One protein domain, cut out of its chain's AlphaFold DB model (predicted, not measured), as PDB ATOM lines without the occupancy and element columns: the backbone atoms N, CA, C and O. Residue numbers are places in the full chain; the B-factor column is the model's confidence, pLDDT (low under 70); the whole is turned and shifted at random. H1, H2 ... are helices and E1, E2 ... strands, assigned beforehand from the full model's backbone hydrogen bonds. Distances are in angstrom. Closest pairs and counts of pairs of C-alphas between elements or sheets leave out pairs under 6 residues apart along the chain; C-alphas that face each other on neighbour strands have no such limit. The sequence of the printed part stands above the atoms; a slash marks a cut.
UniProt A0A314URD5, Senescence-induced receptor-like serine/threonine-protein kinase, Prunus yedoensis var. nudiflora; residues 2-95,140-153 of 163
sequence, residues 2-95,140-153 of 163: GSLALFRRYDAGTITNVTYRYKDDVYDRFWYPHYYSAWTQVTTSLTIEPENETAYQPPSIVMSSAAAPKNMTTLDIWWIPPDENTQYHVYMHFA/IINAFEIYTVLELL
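AT A GLANCE: This is residues 2 to 95 and 140 to 153 of the 163 residues of the protein "Senescence-induced receptor-like serine/threonine-protein kinase" of Prunus yedoensis var. nudiflora (UniProt A0A314URD5). This domain has little regular structure: a twisted ribbon of three strands, E1, E5 and E4, meets short H1 and the two-stranded sheet E2 - E3 near one end, amid long loops. Of 108 printed residues, 37 are in named elements, mostly strand, in chain order E1 E2 H1 E3 E4 E5; both sheets are antiparallel. It is compact, with radius of gyration of the C-alphas 14.7 A and spans of 47 by 36 by 24 A.

IN THESE COORDINATES: E1, residues 3 to 11, 23.6 A, begins at (54.647, 89.715, -104.463) and bends by 54 degrees at residue 7. E2 is residues 39 to 43, H1 60 to 63, E3 65 to 69, E4 88 to 93. E5, residues 143 to 150, 22.9 A, ends at (55.173, 92.135, -100.033).

HOW THE PARTS SIT: Inner strand E5 has N 5 and O 148, 2.9 A, toward E1 and N 91 and O 145, 2.9 A, toward E4, within hydrogen-bond range. E2 and E3 have N 40 and O 68, 2.8 A. H1, too short for O i to N i+4 pairs, only grazes the three-stranded sheet; the closest C-alphas of E1 and H1, Asp 11 and Val 62, are 5.8 A apart.

THE WHOLE: The farthest C-alphas, Ser 45 and Leu 153, are 47.4 A apart. Residues 96 to 139 are cut out, leaving 8.5 A between C-alphas 95 and 140. Links E1 to E2, E2 to H1 and E3 to E4 are long. Residues 2 and 151 to 153 have pLDDT under 70.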
ATOM      1  N   GLY A   2      50.110  91.510-104.801       66.75
ATOM      2  CA  GLY A   2      51.309  91.539-103.953       66.75
ATOM      3  C   GLY A   2      52.290  90.438-104.352       66.75
ATOM      4  O   GLY A   2      51.854  89.361-104.762       66.75
ATOM      5  N   SER A   3      53.589  90.708-104.237       84.00
ATOM      6  CA  SER A   3      54.647  89.715-104.463       84.00
ATOM      7  C   SER A   3      54.864  88.888-103.188       84.00
ATOM      8  O   SER A   3      54.555  89.337-102.086       84.00
ATOM      9  N   LEU A   4      55.368  87.658-103.310       89.81
ATOM     10  CA  LEU A   4      55.674  86.794-102.164       89.81
ATOM     11  C   LEU A   4      57.187  86.710-101.959       89.81
ATOM     12  O   LEU A   4      57.919  86.373-102.885       89.81
ATOM     13  N   ALA A   5      57.652  86.957-100.735       91.94
ATOM     14  CA  ALA A   5      59.040  86.723-100.344       91.94
ATOM     15  C   ALA A   5      59.147  85.480 -99.464       91.94
ATOM     16  O   ALA A   5      58.381  85.308 -98.518       91.94
ATOM     17  N   LEU A   6      60.104  84.602 -99.769       92.88
ATOM     18  CA  LEU A   6      60.325  83.392 -98.983       92.88
ATOM     19  C   LEU A   6      60.802  83.765 -97.576       92.88
ATOM     20  O   LEU A   6      61.901  84.288 -97.406       92.88
ATOM     21  N   PHE A   7      60.006  83.423 -96.563       93.56
ATOM     22  CA  PHE A   7      60.443  83.487 -95.175       93.56
ATOM     23  C   PHE A   7      61.253  82.235 -94.851       93.56
ATOM     24  O   PHE A   7      62.442  82.319 -94.530       93.56
ATOM     25  N   ARG A   8      60.628  81.057 -94.968       94.81
ATOM     26  CA  ARG A   8      61.251  79.755 -94.690       94.81
ATOM     27  C   ARG A   8      60.579  78.630 -95.470       94.81
ATOM     28  O   ARG A   8      59.396  78.696 -95.778       94.81
ATOM     29  N   ARG A   9      61.342  77.571 -95.729       96.50
ATOM     30  CA  ARG A   9      60.869  76.311 -96.306       96.50
ATOM     31  C   ARG A   9      61.445  75.158 -95.500       96.50
ATOM     32  O   ARG A   9      62.660  75.105 -95.309       96.50
ATOM     33  N   TYR A  10      60.574  74.280 -95.021       97.25
ATOM     34  CA  TYR A  10      60.909  73.289 -94.014       97.25
ATOM     35  C   TYR A  10      60.563  71.866 -94.447       97.25
ATOM     36  O   TYR A  10      59.455  71.603 -94.913       97.25
ATOM     37  N   ASP A  11      61.517  70.963 -94.229       97.38
ATOM     38  CA  ASP A  11      61.323  69.518 -94.132       97.38
ATOM     39  C   ASP A  11      60.905  69.192 -92.689       97.38
ATOM     40  O   ASP A  11      61.728  69.212 -91.768       97.38
ATOM     41  N   ALA A  12      59.609  68.951 -92.482       96.44
ATOM     42  CA  ALA A  12      59.053  68.644 -91.165       96.44
ATOM     43  C   ALA A  12      59.332  67.193 -90.751       96.44
ATOM     44  O   ALA A  12      59.460  66.895 -89.564       96.44
ATOM     45  N   GLY A  13      59.434  66.291 -91.730       95.12
ATOM     46  CA  GLY A  13      59.695  64.868 -91.529       95.12
ATOM     47  C   GLY A  13      61.163  64.521 -91.300       95.12
ATOM     48  O   GLY A  13      61.480  63.340 -91.186       95.12
ATOM     49  N   THR A  14      62.045  65.520 -91.219       94.88
ATOM     50  CA  THR A  14      63.495  65.327 -91.217       94.88
ATOM     51  C   THR A  14      63.983  64.257 -90.231       94.88
ATOM     52  O   THR A  14      63.684  64.278 -89.035       94.88
ATOM     53  N   ILE A  15      64.777  63.315 -90.747       91.19
ATOM     54  CA  ILE A  15      65.384  62.209 -89.982       91.19
ATOM     55  C   ILE A  15      66.907  62.329 -89.849       91.19
ATOM     56  O   ILE A  15      67.506  61.773 -88.934       91.19
ATOM     57  N   THR A  16      67.544  63.054 -90.764       88.44
ATOM     58  CA  THR A  16      69.006  63.177 -90.876       88.44
ATOM     59  C   THR A  16      69.509  64.564 -90.483       88.44
ATOM     60  O   THR A  16      70.719  64.757 -90.380       88.44
ATOM     61  N   ASN A  17      68.603  65.523 -90.246       90.50
ATOM     62  CA  ASN A  17      68.924  66.921 -89.948       90.50
ATOM     63  C   ASN A  17      69.814  67.581 -91.025       90.50
ATOM     64  O   ASN A  17      70.665  68.420 -90.726       90.50
ATOM     65  N   VAL A  18      69.639  67.178 -92.286       93.25
ATOM     66  CA  VAL A  18      70.338  67.755 -93.442       93.25
ATOM     67  C   VAL A  18      69.427  68.711 -94.198       93.25
ATOM     68  O   VAL A  18      68.206  68.625 -94.120       93.25
ATOM     69  N   THR A  19      70.035  69.635 -94.936       95.31
ATOM     70  CA  THR A  19      69.321  70.519 -95.863       95.31
ATOM     71  C   THR A  19      69.356  69.915 -97.263       95.31
ATOM     72  O   THR A  19      70.443  69.622 -97.763       95.31
ATOM     73  N   TYR A  20      68.194  69.770 -97.900       93.19
ATOM     74  CA  TYR A  20      68.085  69.289 -99.283       93.19
ATOM     75  C   TYR A  20      68.005  70.458-100.271       93.19
ATOM     76  O   TYR A  20      67.449  71.515 -99.945       93.19
ATOM     77  N   ARG A  21      68.599  70.281-101.461       92.12
ATOM     78  CA  ARG A  21      68.662  71.281-102.546       92.12
ATOM     79  C   ARG A  21      68.969  70.613-103.900       92.12
ATOM     80  O   ARG A  21      68.517  69.498-104.137       92.12
ATOM     81  N   TYR A  22      69.739  71.270-104.775       82.12
ATOM     82  CA  TYR A  22      70.329  70.728-106.002       82.12
ATOM     83  C   TYR A  22      70.681  69.230-105.929       82.12
ATOM     84  O   TYR A  22      71.355  68.788-104.999       82.12
ATOM     85  N   LYS A  23      70.292  68.507-106.989       89.19
ATOM     86  CA  LYS A  23      70.178  67.040-107.160       89.19
ATOM     87  C   LYS A  23      68.895  66.421-106.612       89.19
ATOM     88  O   LYS A  23      68.377  65.526-107.270       89.19
ATOM     89  N   ASP A  24      68.374  66.910-105.492       90.38
ATOM     90  CA  ASP A  24      67.140  66.384-104.895       90.38
ATOM     91  C   ASP A  24      65.905  67.186-105.327       90.38
ATOM     92  O   ASP A  24      64.842  66.608-105.544       90.38
ATOM     93  N   ASP A  25      66.038  68.509-105.480       91.62
ATOM     94  CA  ASP A  25      64.975  69.412-105.937       91.62
ATOM     95  C   ASP A  25      65.283  69.974-107.333       91.62
ATOM     96  O   ASP A  25      66.300  70.644-107.539       91.62
ATOM     97  N   VAL A  26      64.372  69.737-108.282       90.75
ATOM     98  CA  VAL A  26      64.473  70.198-109.678       90.75
ATOM     99  C   VAL A  26      64.511  71.725-109.808       90.75
ATOM    100  O   VAL A  26      65.027  72.238-110.798       90.75
ATOM    101  N   TYR A  27      64.027  72.451-108.795       92.00
ATOM    102  CA  TYR A  27      64.049  73.915-108.739       92.00
ATOM    103  C   TYR A  27      65.191  74.477-107.869       92.00
ATOM    104  O   TYR A  27      65.192  75.673-107.586       92.00
ATOM    105  N   ASP A  28      66.123  73.636-107.394       92.00
ATOM    106  CA  ASP A  28      67.214  73.998-106.460       92.00
ATOM    107  C   ASP A  28      66.739  74.840-105.255       92.00
ATOM    108  O   ASP A  28      67.404  75.765-104.785       92.00
ATOM    109  N   ARG A  29      65.544  74.538-104.737       94.31
ATOM    110  CA  ARG A  29      65.020  75.192-103.537       94.31
ATOM    111  C   ARG A  29      65.643  74.564-102.297       94.31
ATOM    112  O   ARG A  29      65.732  73.347-102.182       94.31
ATOM    113  N   PHE A  30      66.001  75.404-101.329       95.19
ATOM    114  CA  PHE A  30      66.445  74.941-100.016       95.19
ATOM    115  C   PHE A  30      65.264  74.438 -99.184       95.19
ATOM    116  O   PHE A  30      64.285  75.174 -98.998       95.19
ATOM    117  N   TRP A  31      65.404  73.227 -98.645       97.00
ATOM    118  CA  TRP A  31      64.524  72.628 -97.642       97.00
ATOM    119  C   TRP A  31      65.294  72.438 -96.342       97.00
ATOM    120  O   TRP A  31      66.173  71.580 -96.255       97.00
ATOM    121  N   TYR A  32      64.991  73.267 -95.345       97.00
ATOM    122  CA  TYR A  32      65.677  73.229 -94.058       97.00
ATOM    123  C   TYR A  32      65.047  72.182 -93.139       97.00
ATOM    124  O   TYR A  32      63.820  72.110 -93.068       97.00
ATOM    125  N   PRO A  33      65.846  71.415 -92.384       96.38
ATOM    126  CA  PRO A  33      65.302  70.472 -91.419       96.38
ATOM    127  C   PRO A  33      64.539  71.232 -90.328       96.38
ATOM    128  O   PRO A  33      65.048  72.202 -89.758       96.38
ATOM    129  N   HIS A  34      63.316  70.802 -90.032       95.00
ATOM    130  CA  HIS A  34      62.515  71.349 -88.944       95.00
ATOM    131  C   HIS A  34      62.227  70.279 -87.902       95.00
ATOM    132  O   HIS A  34      61.330  69.453 -88.046       95.00
ATOM    133  N   TYR A  35      63.013  70.315 -86.831       89.88
ATOM    134  CA  TYR A  35      62.867  69.410 -85.705       89.88
ATOM    135  C   TYR A  35      62.042  70.046 -84.586       89.88
ATOM    136  O   TYR A  35      62.315  71.169 -84.157       89.88
ATOM    137  N   TYR A  36      61.101  69.275 -84.042       91.12
ATOM    138  CA  TYR A  36      60.382  69.623 -82.825       91.12
ATOM    139  C   TYR A  36      60.279  68.409 -81.902       91.12
ATOM    140  O   TYR A  36      59.898  67.319 -82.321       91.12
ATOM    141  N   SER A  37      60.610  68.583 -80.622       91.81
ATOM    142  CA  SER A  37      60.716  67.473 -79.659       91.81
ATOM    143  C   SER A  37      59.383  66.786 -79.342       91.81
ATOM    144  O   SER A  37      59.374  65.650 -78.861       91.81
ATOM    145  N   ALA A  38      58.261  67.461 -79.606       93.25
ATOM    146  CA  ALA A  38      56.922  66.896 -79.463       93.25
ATOM    147  C   ALA A  38      56.490  66.052 -80.675       93.25
ATOM    148  O   ALA A  38      55.415  65.448 -80.642       93.25
ATOM    149  N   TRP A  39      57.298  66.012 -81.737       94.56
ATOM    150  CA  TRP A  39      57.020  65.233 -82.938       94.56
ATOM    151  C   TRP A  39      57.798  63.915 -82.949       94.56
ATOM    152  O   TRP A  39      58.808  63.737 -82.265       94.56
ATOM    153  N   THR A  40      57.286  62.977 -83.732       95.38
ATOM    154  CA  THR A  40      57.939  61.735 -84.145       95.38
ATOM    155  C   THR A  40      57.847  61.626 -85.662       95.38
ATOM    156  O   THR A  40      57.023  62.302 -86.276       95.38
ATOM    157  N   GLN A  41      58.671  60.787 -86.274       95.75
ATOM    158  CA  GLN A  41      58.729  60.647 -87.724       95.75
ATOM    159  C   GLN A  41      58.082  59.337 -88.166       95.75
ATOM    160  O   GLN A  41      58.298  58.286 -87.562       95.75
ATOM    161  N   VAL A  42      57.317  59.414 -89.248       95.12
ATOM    162  CA  VAL A  42      56.866  58.268 -90.043       95.12
ATOM    163  C   VAL A  42      57.528  58.357 -91.413       95.12
ATOM    164  O   VAL A  42      57.748  59.453 -91.928       95.12
ATOM    165  N   THR A  43      57.919  57.219 -91.984       96.06
ATOM    166  CA  THR A  43      58.744  57.186 -93.202       96.06
ATOM    167  C   THR A  43      58.297  56.086 -94.149       96.06
ATOM    168  O   THR A  43      57.727  55.079 -93.728       96.06
ATOM    169  N   THR A  44      58.605  56.269 -95.429       95.19
ATOM    170  CA  THR A  44      58.486  55.245 -96.464       95.19
ATOM    171  C   THR A  44      59.762  55.177 -97.295       95.19
ATOM    172  O   THR A  44      60.497  56.152 -97.414       95.19
ATOM    173  N   SER A  45      60.030  54.010 -97.878       93.94
ATOM    174  CA  SER A  45      61.100  53.827 -98.872       93.94
ATOM    175  C   SER A  45      60.606  53.990-100.311       93.94
ATOM    176  O   SER A  45      61.397  53.900-101.248       93.94
ATOM    177  N   LEU A  46      59.300  54.189-100.495       93.25
ATOM    178  CA  LEU A  46      58.689  54.362-101.805       93.25
ATOM    179  C   LEU A  46      58.840  55.808-102.275       93.25
ATOM    180  O   LEU A  46      58.698  56.743-101.488       93.25
ATOM    181  N   THR A  47      59.076  55.977-103.574       92.12
ATOM    182  CA  THR A  47      59.069  57.292-104.214       92.12
ATOM    183  C   THR A  47      57.676  57.908-104.126       92.12
ATOM    184  O   THR A  47      56.673  57.237-104.387       92.12
ATOM    185  N   ILE A  48      57.620  59.187-103.753       91.50
ATOM    186  CA  ILE A  48      56.393  59.979-103.726       91.50
ATOM    187  C   ILE A  48      56.356  60.830-104.986       91.50
ATOM    188  O   ILE A  48      57.131  61.773-105.132       91.50
ATOM    189  N   GLU A  49      55.438  60.480-105.878       89.00
ATOM    190  CA  GLU A  49      55.200  61.213-107.115       89.00
ATOM    191  C   GLU A  49      54.158  62.321-106.898       89.00
ATOM    192  O   GLU A  49      53.243  62.157-106.078       89.00
ATOM    193  N   PRO A  50      54.261  63.447-107.622       84.69
ATOM    194  CA  PRO A  50      53.225  64.468-107.609       84.69
ATOM    195  C   PRO A  50      51.911  63.911-108.173       84.69
ATOM    196  O   PRO A  50      51.895  62.982-108.979       84.69
ATOM    197  N   GLU A  51      50.788  64.517-107.786       80.06
ATOM    198  CA  GLU A  51      49.464  64.103-108.271       80.06
ATOM    199  C   GLU A  51      49.344  64.211-109.804       80.06
ATOM    200  O   GLU A  51      48.674  63.398-110.440       80.06
ATOM    201  N   ASN A  52      49.986  65.221-110.396       82.44
ATOM    202  CA  ASN A  52      50.092  65.440-111.838       82.44
ATOM    203  C   ASN A  52      51.246  66.415-112.155       82.44
ATOM    204  O   ASN A  52      51.816  67.026-111.253       82.44
ATOM    205  N   GLU A  53      51.559  66.609-113.441       77.88
ATOM    206  CA  GLU A  53      52.674  67.456-113.910       77.88
ATOM    207  C   GLU A  53      52.556  68.938-113.508       77.88
ATOM    208  O   GLU A  53      53.565  69.628-113.370       77.88
ATOM    209  N   THR A  54      51.331  69.429-113.296       81.00
ATOM    210  CA  THR A  54      51.059  70.826-112.916       81.00
ATOM    211  C   THR A  54      50.992  71.046-111.405       81.00
ATOM    212  O   THR A  54      50.900  72.188-110.953       81.00
ATOM    213  N   ALA A  55      51.023  69.968-110.615       84.00
ATOM    214  CA  ALA A  55      51.001  70.051-109.164       84.00
ATOM    215  C   ALA A  55      52.302  70.668-108.633       84.00
ATOM    216  O   ALA A  55      53.334  70.693-109.305       84.00
ATOM    217  N   TYR A  56      52.267  71.140-107.385       84.12
ATOM    218  CA  TYR A  56      53.496  71.474-106.673       84.12
ATOM    219  C   TYR A  56      54.393  70.236-106.609       84.12
ATOM    220  O   TYR A  56      53.937  69.154-106.248       84.12
ATOM    221  N   GLN A  57      55.680  70.413-106.912       89.50
ATOM    222  CA  GLN A  57      56.652  69.318-106.927       89.50
ATOM    223  C   GLN A  57      57.706  69.506-105.827       89.50
ATOM    224  O   GLN A  57      58.841  69.874-106.137       89.50
ATOM    225  N   PRO A  58      57.379  69.362-104.527       92.56
ATOM    226  CA  PRO A  58      58.403  69.155-103.508       92.56
ATOM    227  C   PRO A  58      59.247  67.915-103.843       92.56
ATOM    228  O   PRO A  58      58.732  66.967-104.439       92.56
ATOM    229  N   PRO A  59      60.532  67.886-103.464       94.06
ATOM    230  CA  PRO A  59      61.397  66.759-103.766       94.06
ATOM    231  C   PRO A  59      60.919  65.499-103.034       94.06
ATOM    232  O   PRO A  59      60.584  65.544-101.846       94.06
ATOM    233  N   SER A  60      60.928  64.352-103.725       93.94
ATOM    234  CA  SER A  60      60.421  63.090-103.162       93.94
ATOM    235  C   SER A  60      61.122  62.703-101.859       93.94
ATOM    236  O   SER A  60      60.492  62.072-101.016       93.94
ATOM    237  N   ILE A  61      62.395  63.064-101.667       94.06
ATOM    238  CA  ILE A  61      63.119  62.760-100.425       94.06
ATOM    239  C   ILE A  61      62.489  63.454 -99.209       94.06
ATOM    240  O   ILE A  61      62.310  62.812 -98.179       94.06
ATOM    241  N   VAL A  62      62.048  64.707 -99.356       95.94
ATOM    242  CA  VAL A  62      61.331  65.449 -98.306       95.94
ATOM    243  C   VAL A  62      59.938  64.855 -98.101       95.94
ATOM    244  O   VAL A  62      59.488  64.679 -96.973       95.94
ATOM    245  N   MET A  63      59.267  64.472 -99.190       96.00
ATOM    246  CA  MET A  63      57.926  63.888 -99.113       96.00
ATOM    247  C   MET A  63      57.904  62.433 -98.617       96.00
ATOM    248  O   MET A  63      56.848  61.955 -98.214       96.00
ATOM    249  N   SER A  64      59.042  61.732 -98.587       95.44
ATOM    250  CA  SER A  64      59.154  60.339 -98.116       95.44
ATOM    251  C   SER A  64      59.090  60.182 -96.590       95.44
ATOM    252  O   SER A  64      58.979  59.068 -96.070       95.44
ATOM    253  N   SER A  65      59.117  61.298 -95.863       95.94
ATOM    254  CA  SER A  65      58.989  61.357 -94.411       95.94
ATOM    255  C   SER A  65      57.933  62.371 -93.994       95.94
ATOM    256  O   SER A  65      57.710  63.362 -94.686       95.94
ATOM    257  N   ALA A  66      57.302  62.146 -92.844       96.19
ATOM    258  CA  ALA A  66      56.385  63.102 -92.243       96.19
ATOM    259  C   ALA A  66      56.545  63.162 -90.725       96.19
ATOM    260  O   ALA A  66      56.830  62.156 -90.075       96.19
ATOM    261  N   ALA A  67      56.325  64.345 -90.159       96.69
ATOM    262  CA  ALA A  67      56.146  64.518 -88.728       96.69
ATOM    263  C   ALA A  67      54.738  64.093 -88.312       96.69
ATOM    264  O   ALA A  67      53.764  64.429 -88.978       96.69
ATOM    265  N   ALA A  68      54.643  63.421 -87.171       95.00
ATOM    266  CA  ALA A  68      53.418  63.076 -86.463       95.00
ATOM    267  C   ALA A  68      53.540  63.531 -84.997       95.00
ATOM    268  O   ALA A  68      54.651  63.580 -84.462       95.00
ATOM    269  N   PRO A  69      52.441  63.846 -84.296       95.00
ATOM    270  CA  PRO A  69      52.511  64.146 -82.872       95.00
ATOM    271  C   PRO A  69      52.901  62.899 -82.072       95.00
ATOM    272  O   PRO A  69      52.348  61.819 -82.265       95.00
ATOM    273  N   LYS A  70      53.845  63.050 -81.138       92.88
ATOM    274  CA  LYS A  70      54.367  61.929 -80.342       92.88
ATOM    275  C   LYS A  70      53.379  61.443 -79.278       92.88
ATOM    276  O   LYS A  70      53.194  60.247 -79.125       92.88
ATOM    277  N   ASN A  71      52.767  62.374 -78.542       89.25
ATOM    278  CA  ASN A  71      51.865  62.102 -77.411       89.25
ATOM    279  C   ASN A  71      50.658  63.064 -77.386       89.25
ATOM    280  O   ASN A  71      50.133  63.386 -76.322       89.25
ATOM    281  N   MET A  72      50.262  63.595 -78.545       86.31
ATOM    282  CA  MET A  72      49.196  64.593 -78.686       86.31
ATOM    283  C   MET A  72      48.261  64.218 -79.835       86.31
ATOM    284  O   MET A  72      48.572  63.349 -80.648       86.31
ATOM    285  N   THR A  73      47.107  64.877 -79.905       85.12
ATOM    286  CA  THR A  73      46.128  64.704 -80.990       85.12
ATOM    287  C   THR A  73      46.277  65.745 -82.100       85.12
ATOM    288  O   THR A  73      45.705  65.572 -83.174       85.12
ATOM    289  N   THR A  74      47.050  66.807 -81.859       89.12
ATOM    290  CA  THR A  74      47.290  67.917 -82.789       89.12
ATOM    291  C   THR A  74      48.766  68.036 -83.134       89.12
ATOM    292  O   THR A  74      49.639  67.670 -82.345       89.12
ATOM    293  N   LEU A  75      49.036  68.558 -84.330       91.69
ATOM    294  CA  LEU A  75      50.361  68.973 -84.760       91.69
ATOM    295  C   LEU A  75      50.339  70.494 -84.900       91.69
ATOM    296  O   LEU A  75      49.658  71.022 -85.776       91.69
ATOM    297  N   ASP A  76      51.075  71.171 -84.024       90.81
ATOM    298  CA  ASP A  76      51.094  72.627 -83.959       90.81
ATOM    299  C   ASP A  76      52.370  73.177 -84.600       90.81
ATOM    300  O   ASP A  76      53.479  72.753 -84.269       90.81
ATOM    301  N   ILE A  77      52.203  74.143 -85.502       91.62
ATOM    302  CA  ILE A  77      53.287  74.881 -86.154       91.62
ATOM    303  C   ILE A  77      53.149  76.340 -85.744       91.62
ATOM    304  O   ILE A  77      52.068  76.918 -85.841       91.62
ATOM    305  N   TRP A  78      54.247  76.943 -85.300       92.12
ATOM    306  CA  TRP A  78      54.277  78.344 -84.907       92.12
ATOM    307  C   TRP A  78      55.617  78.977 -85.269       92.12
ATOM    308  O   TRP A  78      56.645  78.311 -85.392       92.12
ATOM    309  N   TRP A  79      55.596  80.290 -85.447       91.62
ATOM    310  CA  TRP A  79      56.778  81.126 -85.591       91.62
ATOM    311  C   TRP A  79      56.474  82.501 -85.006       91.62
ATOM    312  O   TRP A  79      55.316  82.861 -84.792       91.62
ATOM    313  N   ILE A  80      57.528  83.261 -84.730       91.19
ATOM    314  CA  ILE A  80      57.411  84.620 -84.210       91.19
ATOM    315  C   ILE A  80      57.467  85.577 -85.406       91.19
ATOM    316  O   ILE A  80      58.469  85.557 -86.131       91.19
ATOM    317  N   PRO A  81      56.414  86.376 -85.655       88.81
ATOM    318  CA  PRO A  81      56.444  87.382 -86.705       88.81
ATOM    319  C   PRO A  81      57.348  88.560 -86.307       88.81
ATOM    320  O   PRO A  81      57.517  88.820 -85.114       88.81
ATOM    321  N   PRO A  82      57.940  89.280 -87.278       87.44
ATOM    322  CA  PRO A  82      58.755  90.453 -86.977       87.44
ATOM    323  C   PRO A  82      57.906  91.627 -86.460       87.44
ATOM    324  O   PRO A  82      58.378  92.378 -85.609       87.44
ATOM    325  N   ASP A  83      56.658  91.757 -86.925       88.00
ATOM    326  CA  ASP A  83      55.672  92.735 -86.458       88.00
ATOM    327  C   ASP A  83      54.226  92.238 -86.676       88.00
ATOM    328  O   ASP A  83      53.989  91.234 -87.351       88.00
ATOM    329  N   GLU A  84      53.249  92.946 -86.097       85.38
ATOM    330  CA  GLU A  84      51.821  92.582 -86.128       85.38
ATOM    331  C   GLU A  84      51.159  92.730 -87.507       85.38
ATOM    332  O   GLU A  84      50.100  92.147 -87.745       85.38
ATOM    333  N   ASN A  85      51.768  93.494 -88.417       87.44
ATOM    334  CA  ASN A  85      51.214  93.770 -89.744       87.44
ATOM    335  C   ASN A  85      51.740  92.798 -90.804       87.44
ATOM    336  O   ASN A  85      51.239  92.784 -91.931       87.44
ATOM    337  N   THR A  86      52.736  91.977 -90.463       89.12
ATOM    338  CA  THR A  86      53.316  91.014 -91.393       89.12
ATOM    339  C   THR A  86      52.281  89.962 -91.777       89.12
ATOM    340  O   THR A  86      51.857  89.130 -90.974       89.12
ATOM    341  N   GLN A  87      51.895  89.981 -93.048       90.19
ATOM    342  CA  GLN A  87      51.004  88.987 -93.621       90.19
ATOM    343  C   GLN A  87      51.797  87.798 -94.153       90.19
ATOM    344  O   GLN A  87      52.864  87.957 -94.751       90.19
ATOM    345  N   TYR A  88      51.235  86.604 -93.976       90.31
ATOM    346  CA  TYR A  88      51.851  85.358 -94.404       90.31
ATOM    347  C   TYR A  88      50.985  84.606 -95.404       90.31
ATOM    348  O   TYR A  88      49.762  84.551 -95.280       90.31
ATOM    349  N   HIS A  89      51.656  83.964 -96.351       89.69
ATOM    350  CA  HIS A  89      51.089  82.931 -97.198       89.69
ATOM    351  C   HIS A  89      51.805  81.611 -96.900       89.69
ATOM    352  O   HIS A  89      53.035  81.572 -96.867       89.69
ATOM    353  N   VAL A  90      51.046  80.541 -96.648       90.75
ATOM    354  CA  VAL A  90      51.603  79.251 -96.224       90.75
ATOM    355  C   VAL A  90      51.138  78.134 -97.141       90.75
ATOM    356  O   VAL A  90      49.938  77.935 -97.322       90.75
ATOM    357  N   TYR A  91      52.101  77.376 -97.663       91.75
ATOM    358  CA  TYR A  91      51.854  76.108 -98.342       91.75
ATOM    359  C   TYR A  91      52.171  74.964 -97.386       91.75
ATOM    360  O   TYR A  91      53.230  74.947 -96.762       91.75
ATOM    361  N   MET A  92      51.257  74.004 -97.271       92.56
ATOM    362  CA  MET A  92      51.455  72.778 -96.500       92.56
ATOM    363  C   MET A  92      51.405  71.595 -97.459       92.56
ATOM    364  O   MET A  92      50.466  71.480 -98.248       92.56
ATOM    365  N   HIS A  93      52.409  70.729 -97.383       93.31
ATOM    366  CA  HIS A  93      52.587  69.599 -98.286       93.31
ATOM    367  C   HIS A  93      52.378  68.294 -97.528       93.31
ATOM    368  O   HIS A  93      53.002  68.051 -96.490       93.31
ATOM    369  N   PHE A  94      51.500  67.453 -98.070       92.88
ATOM    370  CA  PHE A  94      51.086  66.205 -97.446       92.88
ATOM    371  C   PHE A  94      51.178  65.034 -98.427       92.88
ATOM    372  O   PHE A  94      50.704  65.125 -99.556       92.88
ATOM    373  N   ALA A  95      51.718  63.918 -97.956       91.81
ATOM    374  CA  ALA A  95      51.681  62.613 -98.594       91.81
ATOM    375  C   ALA A  95      51.406  61.556 -97.517       91.81
ATOM    376  O   ALA A  95      51.998  61.594 -96.438       91.81
ATOM    377  N   ILE A 140      49.552  64.077 -89.839       93.50
ATOM    378  CA  ILE A 140      50.952  64.105 -90.280       93.50
ATOM    379  C   ILE A 140      51.191  65.285 -91.214       93.50
ATOM    380  O   ILE A 140      50.247  65.736 -91.861       93.50
ATOM    381  N   ILE A 141      52.431  65.763 -91.303       94.81
ATOM    382  CA  ILE A 141      52.864  66.755 -92.296       94.81
ATOM    383  C   ILE A 141      54.275  66.435 -92.787       94.81
ATOM    384  O   ILE A 141      55.163  66.150 -91.986       94.81
ATOM    385  N   ASN A 142      54.487  66.482 -94.100       95.94
ATOM    386  CA  ASN A 142      55.789  66.193 -94.699       95.94
ATOM    387  C   ASN A 142      56.644  67.455 -94.735       95.94
ATOM    388  O   ASN A 142      57.789  67.465 -94.286       95.94
ATOM    389  N   ALA A 143      56.059  68.543 -95.234       96.12
ATOM    390  CA  ALA A 143      56.784  69.773 -95.489       96.12
ATOM    391  C   ALA A 143      55.859  70.991 -95.456       96.12
ATOM    392  O   ALA A 143      54.648  70.879 -95.655       96.12
ATOM    393  N   PHE A 144      56.428  72.173 -95.240       95.12
ATOM    394  CA  PHE A 144      55.680  73.424 -95.335       95.12
ATOM    395  C   PHE A 144      56.569  74.597 -95.738       95.12
ATOM    396  O   PHE A 144      57.779  74.617 -95.504       95.12
ATOM    397  N   GLU A 145      55.948  75.591 -96.358       95.88
ATOM    398  CA  GLU A 145      56.594  76.802 -96.847       95.88
ATOM    399  C   GLU A 145      55.861  78.018 -96.309       95.88
ATOM    400  O   GLU A 145      54.633  78.074 -96.338       95.88
ATOM    401  N   ILE A 146      56.620  78.999 -95.846       94.31
ATOM    402  CA  ILE A 146      56.115  80.245 -95.292       94.31
ATOM    403  C   ILE A 146      56.683  81.375 -96.139       94.31
ATOM    404  O   ILE A 146      57.902  81.498 -96.300       94.31
ATOM    405  N   TYR A 147      55.793  82.216 -96.643       92.81
ATOM    406  CA  TYR A 147      56.112  83.413 -97.402       92.81
ATOM    407  C   TYR A 147      55.539  84.631 -96.693       92.81
ATOM    408  O   TYR A 147      54.434  84.560 -96.159       92.81
ATOM    409  N   THR A 148      56.259  85.747 -96.709       92.25
ATOM    410  CA  THR A 148      55.696  87.053 -96.359       92.25
ATOM    411  C   THR A 148      55.085  87.692 -97.600       92.25
ATOM    412  O   THR A 148      55.646  87.594 -98.696       92.25
ATOM    413  N   VAL A 149      53.948  88.362 -97.433       87.38
ATOM    414  CA  VAL A 149      53.333  89.157 -98.503       87.38
ATOM    415  C   VAL A 149      54.041  90.506 -98.572       87.38
ATOM    416  O   VAL A 149      54.121  91.221 -97.576       87.38
ATOM    417  N   LEU A 150      54.569  90.842 -99.745       80.62
ATOM    418  CA  LEU A 150      55.173  92.135-100.033       80.62
ATOM    419  C   LEU A 150      54.154  93.034-100.732       80.62
ATOM    420  O   LEU A 150      53.707  92.752-101.848       80.62
ATOM    421  N   GLU A 151      53.832  94.155-100.093       69.81
ATOM    422  CA  GLU A 151      53.174  95.273-100.760       69.81
ATOM    423  C   GLU A 151      54.234  96.124-101.463       69.81
ATOM    424  O   GLU A 151      54.949  96.912-100.844       69.81
ATOM    425  N   LEU A 152      54.368  95.940-102.776       64.44
ATOM    426  CA  LEU A 152      55.240  96.779-103.586       64.44
ATOM    427  C   LEU A 152      54.524  98.100-103.890       64.44
ATOM    428  O   LEU A 152      53.495  98.121-104.562       64.44
ATOM    429  N   LEU A 153      55.083  99.213-103.409       61.88
ATOM    430  CA  LEU A 153      54.578 100.567-103.683       61.88
ATOM    431  C   LEU A 153      54.916 101.063-105.104       61.88
ATOM    432  O   LEU A 153      54.483 102.144-105.496       61.88
TER     433      LEU A 153